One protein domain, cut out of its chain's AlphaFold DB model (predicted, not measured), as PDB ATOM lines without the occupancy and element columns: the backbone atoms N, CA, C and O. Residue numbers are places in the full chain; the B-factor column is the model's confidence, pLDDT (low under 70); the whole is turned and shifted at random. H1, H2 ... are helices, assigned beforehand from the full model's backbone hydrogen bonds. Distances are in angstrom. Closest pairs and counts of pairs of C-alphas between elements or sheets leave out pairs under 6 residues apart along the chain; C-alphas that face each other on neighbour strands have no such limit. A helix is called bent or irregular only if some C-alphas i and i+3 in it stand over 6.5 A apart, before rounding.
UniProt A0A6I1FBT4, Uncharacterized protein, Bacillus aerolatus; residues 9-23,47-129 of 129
ATOM      1  N   VAL A   9     -54.419  14.434 -49.618       85.94
ATOM      2  CA  VAL A   9     -53.429  13.437 -49.172       85.94
ATOM      3  C   VAL A   9     -52.036  13.746 -49.726       85.94
ATOM      4  O   VAL A   9     -51.059  13.606 -48.986       85.94
ATOM      5  N   LYS A  10     -51.929  14.200 -50.984       86.69
ATOM      6  CA  LYS A  10     -50.657  14.641 -51.579       86.69
ATOM      7  C   LYS A  10     -50.064  15.818 -50.815       86.69
ATOM      8  O   LYS A  10     -48.917  15.732 -50.378       86.69
ATOM      9  N   ASP A  11     -50.851  16.870 -50.613       87.81
ATOM     10  CA  ASP A  11     -50.396  18.099 -49.966       87.81
ATOM     11  C   ASP A  11     -49.999  17.841 -48.511       87.81
ATOM     12  O   ASP A  11     -48.912  18.225 -48.074       87.81
ATOM     13  N   SER A  12     -50.836  17.100 -47.777       88.94
ATOM     14  CA  SER A  12     -50.557  16.724 -46.385       88.94
ATOM     15  C   SER A  12     -49.315  15.835 -46.274       88.94
ATOM     16  O   SER A  12     -48.492  16.023 -45.377       88.94
ATOM     17  N   GLY A  13     -49.150  14.883 -47.197       88.00
ATOM     18  CA  GLY A  13     -47.987  14.000 -47.251       88.00
ATOM     19  C   GLY A  13     -46.695  14.758 -47.549       88.00
ATOM     20  O   GLY A  13     -45.694  14.565 -46.858       88.00
ATOM     21  N   ALA A  14     -46.717  15.668 -48.524       91.75
ATOM     22  CA  ALA A  14     -45.558  16.482 -48.865       91.75
ATOM     23  C   ALA A  14     -45.179  17.455 -47.737       91.75
ATOM     24  O   ALA A  14     -44.001  17.542 -47.380       91.75
ATOM     25  N   ALA A  15     -46.159  18.118 -47.113       91.81
ATOM     26  CA  ALA A  15     -45.927  18.967 -45.944       91.81
ATOM     27  C   ALA A  15     -45.299  18.177 -44.783       91.81
ATOM     28  O   ALA A  15     -44.350  18.644 -44.152       91.81
ATOM     29  N   TYR A  16     -45.770  16.949 -44.541       90.56
ATOM     30  CA  TYR A  16     -45.200  16.064 -43.528       90.56
ATOM     31  C   TYR A  16     -43.757  15.644 -43.850       90.56
ATOM     32  O   TYR A  16     -42.905  15.658 -42.961       90.56
ATOM     33  N   LEU A  17     -43.444  15.323 -45.110       91.56
ATOM     34  CA  LEU A  17     -42.077  14.992 -45.531       91.56
ATOM     35  C   LEU A  17     -41.116  16.178 -45.377       91.56
ATOM     36  O   LEU A  17     -39.997  15.988 -44.902       91.56
ATOM     37  N   LEU A  18     -41.551  17.395 -45.718       90.75
ATOM     38  CA  LEU A  18     -40.762  18.615 -45.506       90.75
ATOM     39  C   LEU A  18     -40.546  18.897 -44.015       90.75
ATOM     40  O   LEU A  18     -39.430  19.221 -43.602       90.75
ATOM     41  N   TYR A  19     -41.580  18.706 -43.193       90.94
ATOM     42  CA  TYR A  19     -41.466  18.790 -41.738       90.94
ATOM     43  C   TYR A  19     -40.449  17.774 -41.188       90.94
ATOM     44  O   TYR A  19     -39.582  18.136 -40.389       90.94
ATOM     45  N   LEU A  20     -40.492  16.520 -41.653       86.19
ATOM     46  CA  LEU A  20     -39.512  15.497 -41.278       86.19
ATOM     47  C   LEU A  20     -38.097  15.856 -41.739       86.19
ATOM     48  O   LEU A  20     -37.152  15.664 -40.975       86.19
ATOM     49  N   ALA A  21     -37.934  16.397 -42.949       90.00
ATOM     50  CA  ALA A  21     -36.636  16.829 -43.463       90.00
ATOM     51  C   ALA A  21     -36.024  17.914 -42.567       90.00
ATOM     52  O   ALA A  21     -34.864  17.811 -42.162       90.00
ATOM     53  N   TRP A  22     -36.834  18.905 -42.176       88.00
ATOM     54  CA  TRP A  22     -36.436  19.939 -41.224       88.00
ATOM     55  C   TRP A  22     -36.053  19.347 -39.864       88.00
ATOM     56  O   TRP A  22     -35.008  19.681 -39.303       88.00
ATOM     57  N   GLN A  23     -36.870  18.431 -39.338       84.69
ATOM     58  CA  GLN A  23     -36.622  17.793 -38.050       84.69
ATOM     59  C   GLN A  23     -35.317  16.981 -38.053       84.69
ATOM     60  O   GLN A  23     -34.527  17.104 -37.122       84.69
ATOM     61  N   PHE A  47     -46.143  -3.995 -30.233       83.56
ATOM     62  CA  PHE A  47     -46.354  -2.811 -31.069       83.56
ATOM     63  C   PHE A  47     -46.149  -3.094 -32.568       83.56
ATOM     64  O   PHE A  47     -46.855  -2.543 -33.412       83.56
ATOM     65  N   GLN A  48     -45.215  -3.986 -32.916       83.69
ATOM     66  CA  GLN A  48     -44.989  -4.408 -34.301       83.69
ATOM     67  C   GLN A  48     -46.096  -5.323 -34.836       83.69
ATOM     68  O   GLN A  48     -46.446  -5.200 -36.008       83.69
ATOM     69  N   ILE A  49     -46.680  -6.198 -34.006       80.25
ATOM     70  CA  ILE A  49     -47.832  -7.019 -34.420       80.25
ATOM     71  C   ILE A  49     -49.045  -6.138 -34.726       80.25
ATOM     72  O   ILE A  49     -49.707  -6.335 -35.741       80.25
ATOM     73  N   ILE A  50     -49.324  -5.159 -33.861       83.56
ATOM     74  CA  ILE A  50     -50.475  -4.252 -34.005       83.56
ATOM     75  C   ILE A  50     -50.281  -3.280 -35.184       83.56
ATOM     76  O   ILE A  50     -51.238  -2.669 -35.658       83.56
ATOM     77  N   ASN A  51     -49.056  -3.139 -35.703       87.25
ATOM     78  CA  ASN A  51     -48.778  -2.275 -36.841       87.25
ATOM     79  C   ASN A  51     -49.607  -2.691 -38.068       87.25
ATOM     80  O   ASN A  51     -49.494  -3.815 -38.563       87.25
ATOM     81  N   VAL A  52     -50.378  -1.741 -38.609       84.06
ATOM     82  CA  VAL A  52     -51.284  -1.979 -39.743       84.06
ATOM     83  C   VAL A  52     -50.561  -2.578 -40.954       84.06
ATOM     84  O   VAL A  52     -51.128  -3.400 -41.664       84.06
ATOM     85  N   LYS A  53     -49.280  -2.243 -41.161       82.12
ATOM     86  CA  LYS A  53     -48.461  -2.786 -42.253       82.12
ATOM     87  C   LYS A  53     -48.237  -4.292 -42.109       82.12
ATOM     88  O   LYS A  53     -48.273  -5.004 -43.108       82.12
ATOM     89  N   SER A  54     -48.022  -4.772 -40.883       84.56
ATOM     90  CA  SER A  54     -47.826  -6.197 -40.590       84.56
ATOM     91  C   SER A  54     -49.115  -6.984 -40.835       84.56
ATOM     92  O   SER A  54     -49.110  -8.006 -41.522       84.56
ATOM     93  N   ILE A  55     -50.245  -6.440 -40.369       88.19
ATOM     94  CA  ILE A  55     -51.575  -7.024 -40.578       88.19
ATOM     95  C   ILE A  55     -51.898  -7.103 -42.074       88.19
ATOM     96  O   ILE A  55     -52.291  -8.161 -42.562       88.19
ATOM     97  N   LEU A  56     -51.686  -6.012 -42.818       90.88
ATOM     98  CA  LEU A  56     -51.931  -5.967 -44.261       90.88
ATOM     99  C   LEU A  56     -51.038  -6.942 -45.033       90.88
ATOM    100  O   LEU A  56     -51.522  -7.601 -45.952       90.88
ATOM    101  N   PHE A  57     -49.765  -7.079 -44.652       89.00
ATOM    102  CA  PHE A  57     -48.873  -8.076 -45.245       89.00
ATOM    103  C   PHE A  57     -49.436  -9.488 -45.068       89.00
ATOM    104  O   PHE A  57     -49.595 -10.215 -46.047       89.00
ATOM    105  N   PHE A  58     -49.809  -9.855 -43.842       87.88
ATOM    106  CA  PHE A  58     -50.345 -11.181 -43.560       87.88
ATOM    107  C   PHE A  58     -51.673 -11.444 -44.270       87.88
ATOM    108  O   PHE A  58     -51.860 -12.503 -44.867       87.88
ATOM    109  N   LEU A  59     -52.572 -10.458 -44.262       90.25
ATOM    110  CA  LEU A  59     -53.842 -10.523 -44.975       90.25
ATOM    111  C   LEU A  59     -53.623 -10.742 -46.473       90.25
ATOM    112  O   LEU A  59     -54.300 -11.569 -47.079       90.25
ATOM    113  N   THR A  60     -52.652 -10.043 -47.062       91.25
ATOM    114  CA  THR A  60     -52.290 -10.197 -48.475       91.25
ATOM    115  C   THR A  60     -51.732 -11.590 -48.743       91.25
ATOM    116  O   THR A  60     -52.168 -12.251 -49.678       91.25
ATOM    117  N   VAL A  61     -50.826 -12.089 -47.895       89.25
ATOM    118  CA  VAL A  61     -50.271 -13.444 -48.028       89.25
ATOM    119  C   VAL A  61     -51.375 -14.504 -47.960       89.25
ATOM    120  O   VAL A  61     -51.432 -15.394 -48.807       89.25
ATOM    121  N   MET A  62     -52.303 -14.379 -47.010       87.25
ATOM    122  CA  MET A  62     -53.427 -15.310 -46.890       87.25
ATOM    123  C   MET A  62     -54.376 -15.242 -48.085       87.25
ATOM    124  O   MET A  62     -54.669 -16.270 -48.695       87.25
ATOM    125  N   SER A  63     -54.854 -14.043 -48.416       88.62
ATOM    126  CA  SER A  63     -55.891 -13.838 -49.434       88.62
ATOM    127  C   SER A  63     -55.391 -14.042 -50.860       88.62
ATOM    128  O   SER A  63     -56.118 -14.609 -51.667       88.62
ATOM    129  N   ALA A  64     -54.162 -13.626 -51.171       87.69
ATOM    130  CA  ALA A  64     -53.632 -13.679 -52.529       87.69
ATOM    131  C   ALA A  64     -52.864 -14.972 -52.836       87.69
ATOM    132  O   ALA A  64     -52.850 -15.393 -53.988       87.69
ATOM    133  N   PHE A  65     -52.235 -15.611 -51.840       83.12
ATOM    134  CA  PHE A  65     -51.310 -16.728 -52.093       83.12
ATOM    135  C   PHE A  65     -51.692 -18.054 -51.430       83.12
ATOM    136  O   PHE A  65     -51.276 -19.101 -51.919       83.12
ATOM    137  N   ILE A  66     -52.464 -18.057 -50.340       84.25
ATOM    138  CA  ILE A  66     -52.754 -19.304 -49.607       84.25
ATOM    139  C   ILE A  66     -54.160 -19.808 -49.901       84.25
ATOM    140  O   ILE A  66     -54.301 -20.929 -50.384       84.25
ATOM    141  N   LEU A  67     -55.181 -18.986 -49.650       83.69
ATOM    142  CA  LEU A  67     -56.588 -19.346 -49.839       83.69
ATOM    143  C   LEU A  67     -56.952 -19.756 -51.282       83.69
ATOM    144  O   LEU A  67     -57.627 -20.771 -51.428       83.69
ATOM    145  N   PRO A  68     -56.510 -19.058 -52.350       81.81
ATOM    146  CA  PRO A  68     -56.900 -19.421 -53.716       81.81
ATOM    147  C   PRO A  68     -56.214 -20.686 -54.251       81.81
ATOM    148  O   PRO A  68     -56.700 -21.275 -55.210       81.81
ATOM    149  N   PHE A  69     -55.105 -21.121 -53.644       78.50
ATOM    150  CA  PHE A  69     -54.301 -22.247 -54.141       78.50
ATOM    151  C   PHE A  69     -54.338 -23.483 -53.229       78.50
ATOM    152  O   PHE A  69     -53.730 -24.501 -53.555       78.50
ATOM    153  N   ASN A  70     -55.048 -23.435 -52.093       75.19
ATOM    154  CA  ASN A  70     -55.120 -24.540 -51.135       75.19
ATOM    155  C   ASN A  70     -56.559 -24.816 -50.689       75.19
ATOM    156  O   ASN A  70     -57.165 -24.011 -49.991       75.19
ATOM    157  N   HIS A  71     -57.073 -26.007 -51.005       73.62
ATOM    158  CA  HIS A  71     -58.423 -26.438 -50.614       73.62
ATOM    159  C   HIS A  71     -58.465 -27.291 -49.333       73.62
ATOM    160  O   HIS A  71     -59.530 -27.485 -48.752       73.62
ATOM    161  N   SER A  72     -57.320 -27.802 -48.866       84.44
ATOM    162  CA  SER A  72     -57.240 -28.614 -47.643       84.44
ATOM    163  C   SER A  72     -56.908 -27.767 -46.416       84.44
ATOM    164  O   SER A  72     -55.872 -27.103 -46.382       84.44
ATOM    165  N   LEU A  73     -57.719 -27.886 -45.356       82.94
ATOM    166  CA  LEU A  73     -57.501 -27.195 -44.073       82.94
ATOM    167  C   LEU A  73     -56.103 -27.456 -43.484       82.94
ATOM    168  O   LEU A  73     -55.481 -26.546 -42.945       82.94
ATOM    169  N   LYS A  74     -55.574 -28.677 -43.641       85.88
ATOM    170  CA  LYS A  74     -54.223 -29.040 -43.176       85.88
ATOM    171  C   LYS A  74     -53.128 -28.224 -43.875       85.88
ATOM    172  O   LYS A  74     -52.229 -27.721 -43.208       85.88
ATOM    173  N   SER A  75     -53.226 -28.057 -45.196       84.50
ATOM    174  CA  SER A  75     -52.266 -27.271 -45.982       84.50
ATOM    175  C   SER A  75     -52.342 -25.790 -45.624       84.50
ATOM    176  O   SER A  75     -51.311 -25.151 -45.442       84.50
ATOM    177  N   ILE A  76     -53.555 -25.256 -45.435       86.62
ATOM    178  CA  ILE A  76     -53.759 -23.861 -45.020       86.62
ATOM    179  C   ILE A  76     -53.083 -23.594 -43.670       86.62
ATOM    180  O   ILE A  76     -52.309 -22.649 -43.562       86.62
ATOM    181  N   VAL A  77     -53.310 -24.440 -42.659       87.81
ATOM    182  CA  VAL A  77     -52.688 -24.286 -41.329       87.81
ATOM    183  C   VAL A  77     -51.158 -24.386 -41.399       87.81
ATOM    184  O   VAL A  77     -50.458 -23.648 -40.700       87.81
ATOM    185  N   PHE A  78     -50.623 -25.250 -42.266       89.88
ATOM    186  CA  PHE A  78     -49.181 -25.362 -42.483       89.88
ATOM    187  C   PHE A  78     -48.584 -24.074 -43.069       89.88
ATOM    188  O   PHE A  78     -47.658 -23.508 -42.484       89.88
ATOM    189  N   TYR A  79     -49.145 -23.559 -44.169       88.00
ATOM    190  CA  TYR A  79     -48.674 -22.313 -44.786       88.00
ATOM    191  C   TYR A  79     -48.884 -21.096 -43.881       88.00
ATOM    192  O   TYR A  79     -48.029 -20.214 -43.843       88.00
ATOM    193  N   LEU A  80     -49.971 -21.071 -43.107       88.19
ATOM    194  CA  LEU A  80     -50.237 -20.066 -42.081       88.19
ATOM    195  C   LEU A  80     -49.110 -20.015 -41.046       88.19
ATOM    196  O   LEU A  80     -48.526 -18.959 -40.809       88.19
ATOM    197  N   THR A  81     -48.766 -21.169 -40.476       88.81
ATOM    198  CA  THR A  81     -47.696 -21.288 -39.477       88.81
ATOM    199  C   THR A  81     -46.344 -20.874 -40.061       88.81
ATOM    200  O   THR A  81     -45.602 -20.116 -39.436       88.81
ATOM    201  N   LEU A  82     -46.047 -21.309 -41.288       90.81
ATOM    202  CA  LEU A  82     -44.811 -20.968 -41.991       90.81
ATOM    203  C   LEU A  82     -44.717 -19.461 -42.281       90.81
ATOM    204  O   LEU A  82     -43.665 -18.860 -42.062       90.81
ATOM    205  N   ALA A  83     -45.815 -18.830 -42.704       88.19
ATOM    206  CA  ALA A  83     -45.874 -17.393 -42.960       88.19
ATOM    207  C   ALA A  83     -45.651 -16.565 -41.685       88.19
ATOM    208  O   ALA A  83     -44.896 -15.592 -41.717       88.19
ATOM    209  N   ILE A  84     -46.252 -16.962 -40.554       88.12
ATOM    210  CA  ILE A  84     -46.013 -16.312 -39.255       88.12
ATOM    211  C   ILE A  84     -44.534 -16.434 -38.879       88.12
ATOM    212  O   ILE A  84     -43.907 -15.437 -38.524       88.12
ATOM    213  N   PHE A  85     -43.963 -17.633 -39.000       90.38
ATOM    214  CA  PHE A  85     -42.571 -17.890 -38.643       90.38
ATOM    215  C   PHE A  85     -41.585 -17.066 -39.485       90.38
ATOM    216  O   PHE A  85     -40.710 -16.397 -38.936       90.38
ATOM    217  N   LEU A  86     -41.761 -17.043 -40.811       91.06
ATOM    218  CA  LEU A  86     -40.941 -16.218 -41.704       91.06
ATOM    219  C   LEU A  86     -41.124 -14.721 -41.438       91.06
ATOM    220  O   LEU A  86     -40.140 -13.982 -41.435       91.06
ATOM    221  N   GLY A  87     -42.356 -14.275 -41.177       88.12
ATOM    222  CA  GLY A  87     -42.639 -12.887 -40.818       88.12
ATOM    223  C   GLY A  87     -41.892 -12.464 -39.553       88.12
ATOM    224  O   GLY A  87     -41.232 -11.429 -39.539       88.12
ATOM    225  N   TRP A  88     -41.913 -13.299 -38.515       85.69
ATOM    226  CA  TRP A  88     -41.159 -13.056 -37.287       85.69
ATOM    227  C   TRP A  88     -39.648 -13.032 -37.514       85.69
ATOM    228  O   TRP A  88     -38.983 -12.117 -37.030       85.69
ATOM    229  N   LEU A  89     -39.095 -13.990 -38.265       90.12
ATOM    230  CA  LEU A  89     -37.669 -13.995 -38.601       90.12
ATOM    231  C   LEU A  89     -37.264 -12.729 -39.358       90.12
ATOM    232  O   LEU A  89     -36.242 -12.125 -39.037       90.12
ATOM    233  N   ALA A  90     -38.083 -12.290 -40.313       88.69
ATOM    234  CA  ALA A  90     -37.851 -11.053 -41.044       88.69
ATOM    235  C   ALA A  90     -37.864  -9.828 -40.113       88.69
ATOM    236  O   ALA A  90     -36.983  -8.978 -40.227       88.69
ATOM    237  N   LEU A  91     -38.797  -9.757 -39.155       85.06
ATOM    238  CA  LEU A  91     -38.853  -8.678 -38.159       85.06
ATOM    239  C   LEU A  91     -37.638  -8.688 -37.218       85.06
ATOM    240  O   LEU A  91     -37.069  -7.634 -36.932       85.06
ATOM    241  N   LEU A  92     -37.202  -9.867 -36.766       85.88
ATOM    242  CA  LEU A  92     -36.011 -10.018 -35.925       85.88
ATOM    243  C   LEU A  92     -34.742  -9.605 -36.668       85.88
ATOM    244  O   LEU A  92     -33.939  -8.841 -36.128       85.88
ATOM    245  N   LEU A  93     -34.580 -10.059 -37.913       90.19
ATOM    246  CA  LEU A  93     -33.475  -9.652 -38.777       90.19
ATOM    247  C   LEU A  93     -33.503  -8.143 -39.009       90.19
ATOM    248  O   LEU A  93     -32.487  -7.483 -38.812       90.19
ATOM    249  N   TRP A  94     -34.664  -7.581 -39.343       87.06
ATOM    250  CA  TRP A  94     -34.837  -6.143 -39.532       87.06
ATOM    251  C   TRP A  94     -34.438  -5.346 -38.285       87.06
ATOM    252  O   TRP A  94     -33.658  -4.396 -38.375       87.06
ATOM    253  N   SER A  95     -34.907  -5.762 -37.107       84.75
ATOM    254  CA  SER A  95     -34.555  -5.133 -35.832       84.75
ATOM    255  C   SER A  95     -33.061  -5.267 -35.512       84.75
ATOM    256  O   SER A  95     -32.440  -4.317 -35.031       84.75
ATOM    257  N   GLY A  96     -32.463  -6.430 -35.789       85.38
ATOM    258  CA  GLY A  96     -31.034  -6.682 -35.598       85.38
ATOM    259  C   GLY A  96     -30.169  -5.802 -36.499       85.38
ATOM    260  O   GLY A  96     -29.300  -5.077 -36.010       85.38
ATOM    261  N   PHE A  97     -30.465  -5.783 -37.800       88.00
ATOM    262  CA  PHE A  97     -29.814  -4.897 -38.763       88.00
ATOM    263  C   PHE A  97     -29.999  -3.425 -38.389       88.00
ATOM    264  O   PHE A  97     -29.027  -2.673 -38.401       88.00
ATOM    265  N   GLY A  98     -31.199  -3.012 -37.974       85.44
ATOM    266  CA  GLY A  98     -31.470  -1.651 -37.507       85.44
ATOM    267  C   GLY A  98     -30.586  -1.231 -36.327       85.44
ATOM    268  O   GLY A  98     -30.097  -0.104 -36.299       85.44
ATOM    269  N   SER A  99     -30.306  -2.140 -35.387       83.50
ATOM    270  CA  SER A  99     -29.386  -1.886 -34.266       83.50
ATOM    271  C   SER A  99     -27.934  -1.693 -34.727       83.50
ATOM    272  O   SER A  99     -27.235  -0.791 -34.252       83.50
ATOM    273  N   ILE A 100     -27.484  -2.490 -35.701       86.62
ATOM    274  CA  ILE A 100     -26.152  -2.353 -36.307       86.62
ATOM    275  C   ILE A 100     -26.053  -1.022 -37.063       86.62
ATOM    276  O   ILE A 100     -25.115  -0.250 -36.845       86.62
ATOM    277  N   PHE A 101     -27.055  -0.706 -37.889       84.00
ATOM    278  CA  PHE A 101     -27.131   0.556 -38.617       84.00
ATOM    279  C   PHE A 101     -27.199   1.756 -37.683       84.00
ATOM    280  O   PHE A 101     -26.540   2.751 -37.950       84.00
ATOM    281  N   LYS A 102     -27.896   1.662 -36.547       82.75
ATOM    282  CA  LYS A 102     -27.913   2.727 -35.537       82.75
ATOM    283  C   LYS A 102     -26.499   3.077 -35.071       82.75
ATOM    284  O   LYS A 102     -26.166   4.257 -35.008       82.75
ATOM    285  N   LYS A 103     -25.649   2.080 -34.788       80.81
ATOM    286  CA  LYS A 103     -24.237   2.317 -34.424       80.81
ATOM    287  C   LYS A 103     -23.449   2.936 -35.581       80.81
ATOM    288  O   LYS A 103     -22.658   3.851 -35.364       80.81
ATOM    289  N   PHE A 104     -23.676   2.460 -36.803       83.00
ATOM    290  CA  PHE A 104     -23.000   2.972 -37.995       83.00
ATOM    291  C   PHE A 104     -23.393   4.424 -38.326       83.00
ATOM    292  O   PHE A 104     -22.522   5.258 -38.583       83.00
ATOM    293  N   PHE A 105     -24.685   4.747 -38.268       82.44
ATOM    294  CA  PHE A 105     -25.224   6.084 -38.504       82.44
ATOM    295  C   PHE A 105     -24.851   7.047 -37.386       82.44
ATOM    296  O   PHE A 105     -24.501   8.179 -37.688       82.44
ATOM    297  N   ALA A 106     -24.802   6.601 -36.126       79.94
ATOM    298  CA  ALA A 106     -24.300   7.429 -35.028       79.94
ATOM    299  C   ALA A 106     -22.840   7.874 -35.248       79.94
ATOM    300  O   ALA A 106     -22.472   8.981 -34.869       79.94
ATOM    301  N   LYS A 107     -22.011   7.048 -35.909       82.56
ATOM    302  CA  LYS A 107     -20.628   7.408 -36.259       82.56
ATOM    303  C   LYS A 107     -20.542   8.458 -37.380       82.56
ATOM    304  O   LYS A 107     -19.644   9.293 -37.349       82.56
ATOM    305  N   HIS A 108     -21.466   8.444 -38.344       84.50
ATOM    306  CA  HIS A 108     -21.492   9.359 -39.502       84.50
ATOM    307  C   HIS A 108     -22.755  10.230 -39.532       84.50
ATOM    308  O   HIS A 108     -23.333  10.501 -40.585       84.50
ATOM    309  N   ASP A 109     -23.181  10.675 -38.355       81.88
ATOM    310  CA  ASP A 109     -24.496  11.265 -38.109       81.88
ATOM    311  C   ASP A 109     -24.752  12.530 -38.950       81.88
ATOM    312  O   ASP A 109     -25.825  12.707 -39.521       81.88
ATOM    313  N   LYS A 110     -23.738  13.387 -39.143       82.56
ATOM    314  CA  LYS A 110     -23.853  14.565 -40.027       82.56
ATOM    315  C   LYS A 110     -24.129  14.188 -41.486       82.56
ATOM    316  O   LYS A 110     -25.072  14.716 -42.069       82.56
ATOM    317  N   SER A 111     -23.339  13.282 -42.062       84.56
ATOM    318  CA  SER A 111     -23.502  12.867 -43.460       84.56
ATOM    319  C   SER A 111     -24.820  12.125 -43.670       84.56
ATOM    320  O   SER A 111     -25.524  12.386 -44.640       84.56
ATOM    321  N   PHE A 112     -25.194  11.253 -42.730       86.69
ATOM    322  CA  PHE A 112     -26.463  10.531 -42.774       86.69
ATOM    323  C   PHE A 112     -27.668  11.481 -42.746       86.69
ATOM    324  O   PHE A 112     -28.556  11.361 -43.589       86.69
ATOM    325  N   ARG A 113     -27.681  12.466 -41.837       86.25
ATOM    326  CA  ARG A 113     -28.757  13.469 -41.767       86.25
ATOM    327  C   ARG A 113     -28.860  14.313 -43.028       86.25
ATOM    328  O   ARG A 113     -29.971  14.574 -43.476       86.25
ATOM    329  N   LEU A 114     -27.728  14.709 -43.614       88.94
ATOM    330  CA  LEU A 114     -27.716  15.464 -44.867       88.94
ATOM    331  C   LEU A 114     -28.362  14.650 -45.999       88.94
ATOM    332  O   LEU A 114     -29.271  15.138 -46.663       88.94
ATOM    333  N   ILE A 115     -27.940  13.393 -46.170       91.31
ATOM    334  CA  ILE A 115     -28.479  12.496 -47.202       91.31
ATOM    335  C   ILE A 115     -29.977  12.250 -46.978       91.31
ATOM    336  O   ILE A 115     -30.756  12.343 -47.922       91.31
ATOM    337  N   MET A 116     -30.398  11.978 -45.738       90.44
ATOM    338  CA  MET A 116     -31.810  11.763 -45.402       90.44
ATOM    339  C   MET A 116     -32.667  13.004 -45.655       90.44
ATOM    340  O   MET A 116     -33.752  12.883 -46.215       90.44
ATOM    341  N   CYS A 117     -32.181  14.192 -45.289       91.56
ATOM    342  CA  CYS A 117     -32.872  15.451 -45.556       91.56
ATOM    343  C   CYS A 117     -33.066  15.664 -47.066       91.56
ATOM    344  O   CYS A 117     -34.185  15.907 -47.511       91.56
ATOM    345  N   LEU A 118     -32.007  15.474 -47.863       92.75
ATOM    346  CA  LEU A 118     -32.079  15.589 -49.323       92.75
ATOM    347  C   LEU A 118     -33.058  14.579 -49.935       92.75
ATOM    348  O   LEU A 118     -33.857  14.954 -50.790       92.75
ATOM    349  N   LEU A 119     -33.048  13.323 -49.477       92.44
ATOM    350  CA  LEU A 119     -33.988  12.296 -49.939       92.44
ATOM    351  C   LEU A 119     -35.447  12.628 -49.595       92.44
ATOM    352  O   LEU A 119     -36.337  12.365 -50.404       92.44
ATOM    353  N   LEU A 120     -35.706  13.189 -48.410       92.25
ATOM    354  CA  LEU A 120     -37.053  13.580 -47.986       92.25
ATOM    355  C   LEU A 120     -37.575  14.766 -48.800       92.25
ATOM    356  O   LEU A 120     -38.715  14.725 -49.259       92.25
ATOM    357  N   VAL A 121     -36.737  15.779 -49.035       92.44
ATOM    358  CA  VAL A 121     -37.080  16.909 -49.911       92.44
ATOM    359  C   VAL A 121     -37.323  16.421 -51.337       92.44
ATOM    360  O   VAL A 121     -38.334  16.776 -51.936       92.44
ATOM    361  N   TYR A 122     -36.456  15.549 -51.856       93.81
ATOM    362  CA  TYR A 122     -36.650  14.929 -53.166       93.81
ATOM    363  C   TYR A 122     -37.985  14.179 -53.236       93.81
ATOM    364  O   TYR A 122     -38.766  14.410 -54.152       93.81
ATOM    365  N   SER A 123     -38.298  13.359 -52.229       91.69
ATOM    366  CA  SER A 123     -39.564  12.616 -52.162       91.69
ATOM    367  C   SER A 123     -40.773  13.556 -52.158       91.69
ATOM    368  O   SER A 123     -41.727  13.325 -52.897       91.69
ATOM    369  N   ALA A 124     -40.719  14.651 -51.393       91.56
ATOM    370  CA  ALA A 124     -41.775  15.661 -51.384       91.56
ATOM    371  C   ALA A 124     -41.978  16.298 -52.769       91.56
ATOM    372  O   ALA A 124     -43.116  16.466 -53.197       91.56
ATOM    373  N   ILE A 125     -40.896  16.588 -53.499       91.94
ATOM    374  CA  ILE A 125     -40.967  17.119 -54.870       91.94
ATOM    375  C   ILE A 125     -41.575  16.080 -55.822       91.94
ATOM    376  O   ILE A 125     -42.456  16.419 -56.607       91.94
ATOM    377  N   THR A 126     -41.172  14.808 -55.720       92.25
ATOM    378  CA  THR A 126     -41.695  13.736 -56.589       92.25
ATOM    379  C   THR A 126     -43.185  13.459 -56.421       92.25
ATOM    380  O   THR A 126     -43.789  12.901 -57.324       92.25
ATOM    381  N   ILE A 127     -43.804  13.850 -55.303       88.19
ATOM    382  CA  ILE A 127     -45.261  13.737 -55.123       88.19
ATOM    383  C   ILE A 127     -46.017  14.694 -56.062       88.19
ATOM    384  O   ILE A 127     -47.158  14.421 -56.449       88.19
ATOM    385  N   PHE A 128     -45.405  15.829 -56.412       84.69
ATOM    386  CA  PHE A 128     -45.989  16.845 -57.290       84.69
ATOM    387  C   PHE A 128     -45.598  16.701 -58.757       84.69
ATOM    388  O   PHE A 128     -46.271  17.296 -59.598       84.69
ATOM    389  N   LEU A 129     -44.549  15.927 -59.034       81.38
ATOM    390  CA  LEU A 129     -44.155  15.528 -60.381       81.38
ATOM    391  C   LEU A 129     -45.085  14.425 -60.913       81.38
ATOM    392  O   LEU A 129     -45.388  14.467 -62.124       81.38
TER     393      LEU A 129
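Overview. This is residues 9 to 23 and 47 to 129 of the 129 residues of an uncharacterized protein of Bacillus aerolatus (UniProt A0A6I1FBT4). What shape does the printed part make? It is an open V of helices, with one arm made of the long helix H4 and the other of H5 with H1 side by side with it, running opposite ways. At the far end of H4 from that corner, H3 folds back over H4 as a steep helical hairpin, with the short H2 near the beginning of H3. What is it built of, and how large is it? The printed part has 98 residues with five named helices, H1, H2, H3, H4 and H5 in that order along the chain, and no named strand, so its class is all helix. It is only just extended, close to loose, with a radius of gyration of the C-alphas of 19.2 A, and it is elongated, spanning 54 by 34 by 21 A.

Along the chain. Where does the printed part begin, and what comes before the cut? H1 holds residues 9 to 23, from C-alpha 9 at (-53.429, 13.437, -49.172), and measures 20.6 A from first to last C-alpha. What follows the cut? H2, residues 47 to 50, is 5.3 A long. H3, residues 52 to 66, is 20.0 A long; it is neither bent nor irregular, but only just: C-alphas 63 and 66 are 6.3 A apart. Where are the two last helices? H4, residues 73 to 107, is the longest helix with 35 residues and 51.2 A, from C-alpha 73 at (-57.501, -27.195, -44.073) to C-alpha 107 at (-20.628, 7.408, -36.259). H5, residues 109 to 128, is 29.3 A long and ends with C-alpha 128 at (-45.989, 16.845, -57.290).

Arrangement. What does H1 touch? H1 touches H5, with the C-alphas of Ala 21 and Cys 117 the closest at 4.5 A; they run opposite ways at a shallow tilt of 17 degrees. H1 is apart from H2, H3 and H4. How do H2, H3 and H4 stand? H2 and H3 are close but not clearly touching, their closest C-alphas being those of Gln 48 and Ser 54 at 7.1 A. H3 and H4 form a helical hairpin in which H4 touches H3 with residues 76 to 84 alone; the closest C-alphas are those of Ile 66 and Ile 76, 6.5 A apart, and the helices run opposite ways at a tilt of 38 degrees, only just steep. How does H4 stand to H5? They are close but not clearly touching, with the C-alphas of Phe 105 and Phe 112 the closest at 6.3 A, and they run opposite ways at a steep tilt of 55 degrees. What do the helices' backbones show? Every pair of O i and N i+4 is within hydrogen-bond range in H1, H3 and H4, and 15 of 16 are in H5; H2 is too short for such a pair.

Size, cuts and confidence. How far does it reach? The two C-alphas farthest apart are those of Ser 72 and Lys 110, at 55.1 A. Residues 92 to 103, which belong to H4, stand free, and so do residues 106 to 111, of which 109 to 111 belong to H5. Where is the cut, and how long are the links? Residues 24 to 46 are not printed, and C-alphas 23 and 47 are 23.8 A apart across the cut. Of the links that are printed whole, H2 to H3 and H4 to H5 are tight, and H3 to H4 is short with 6 residues. How confident is the model? The mean pLDDT of the printed part is 86.9, and no printed residue is under 70.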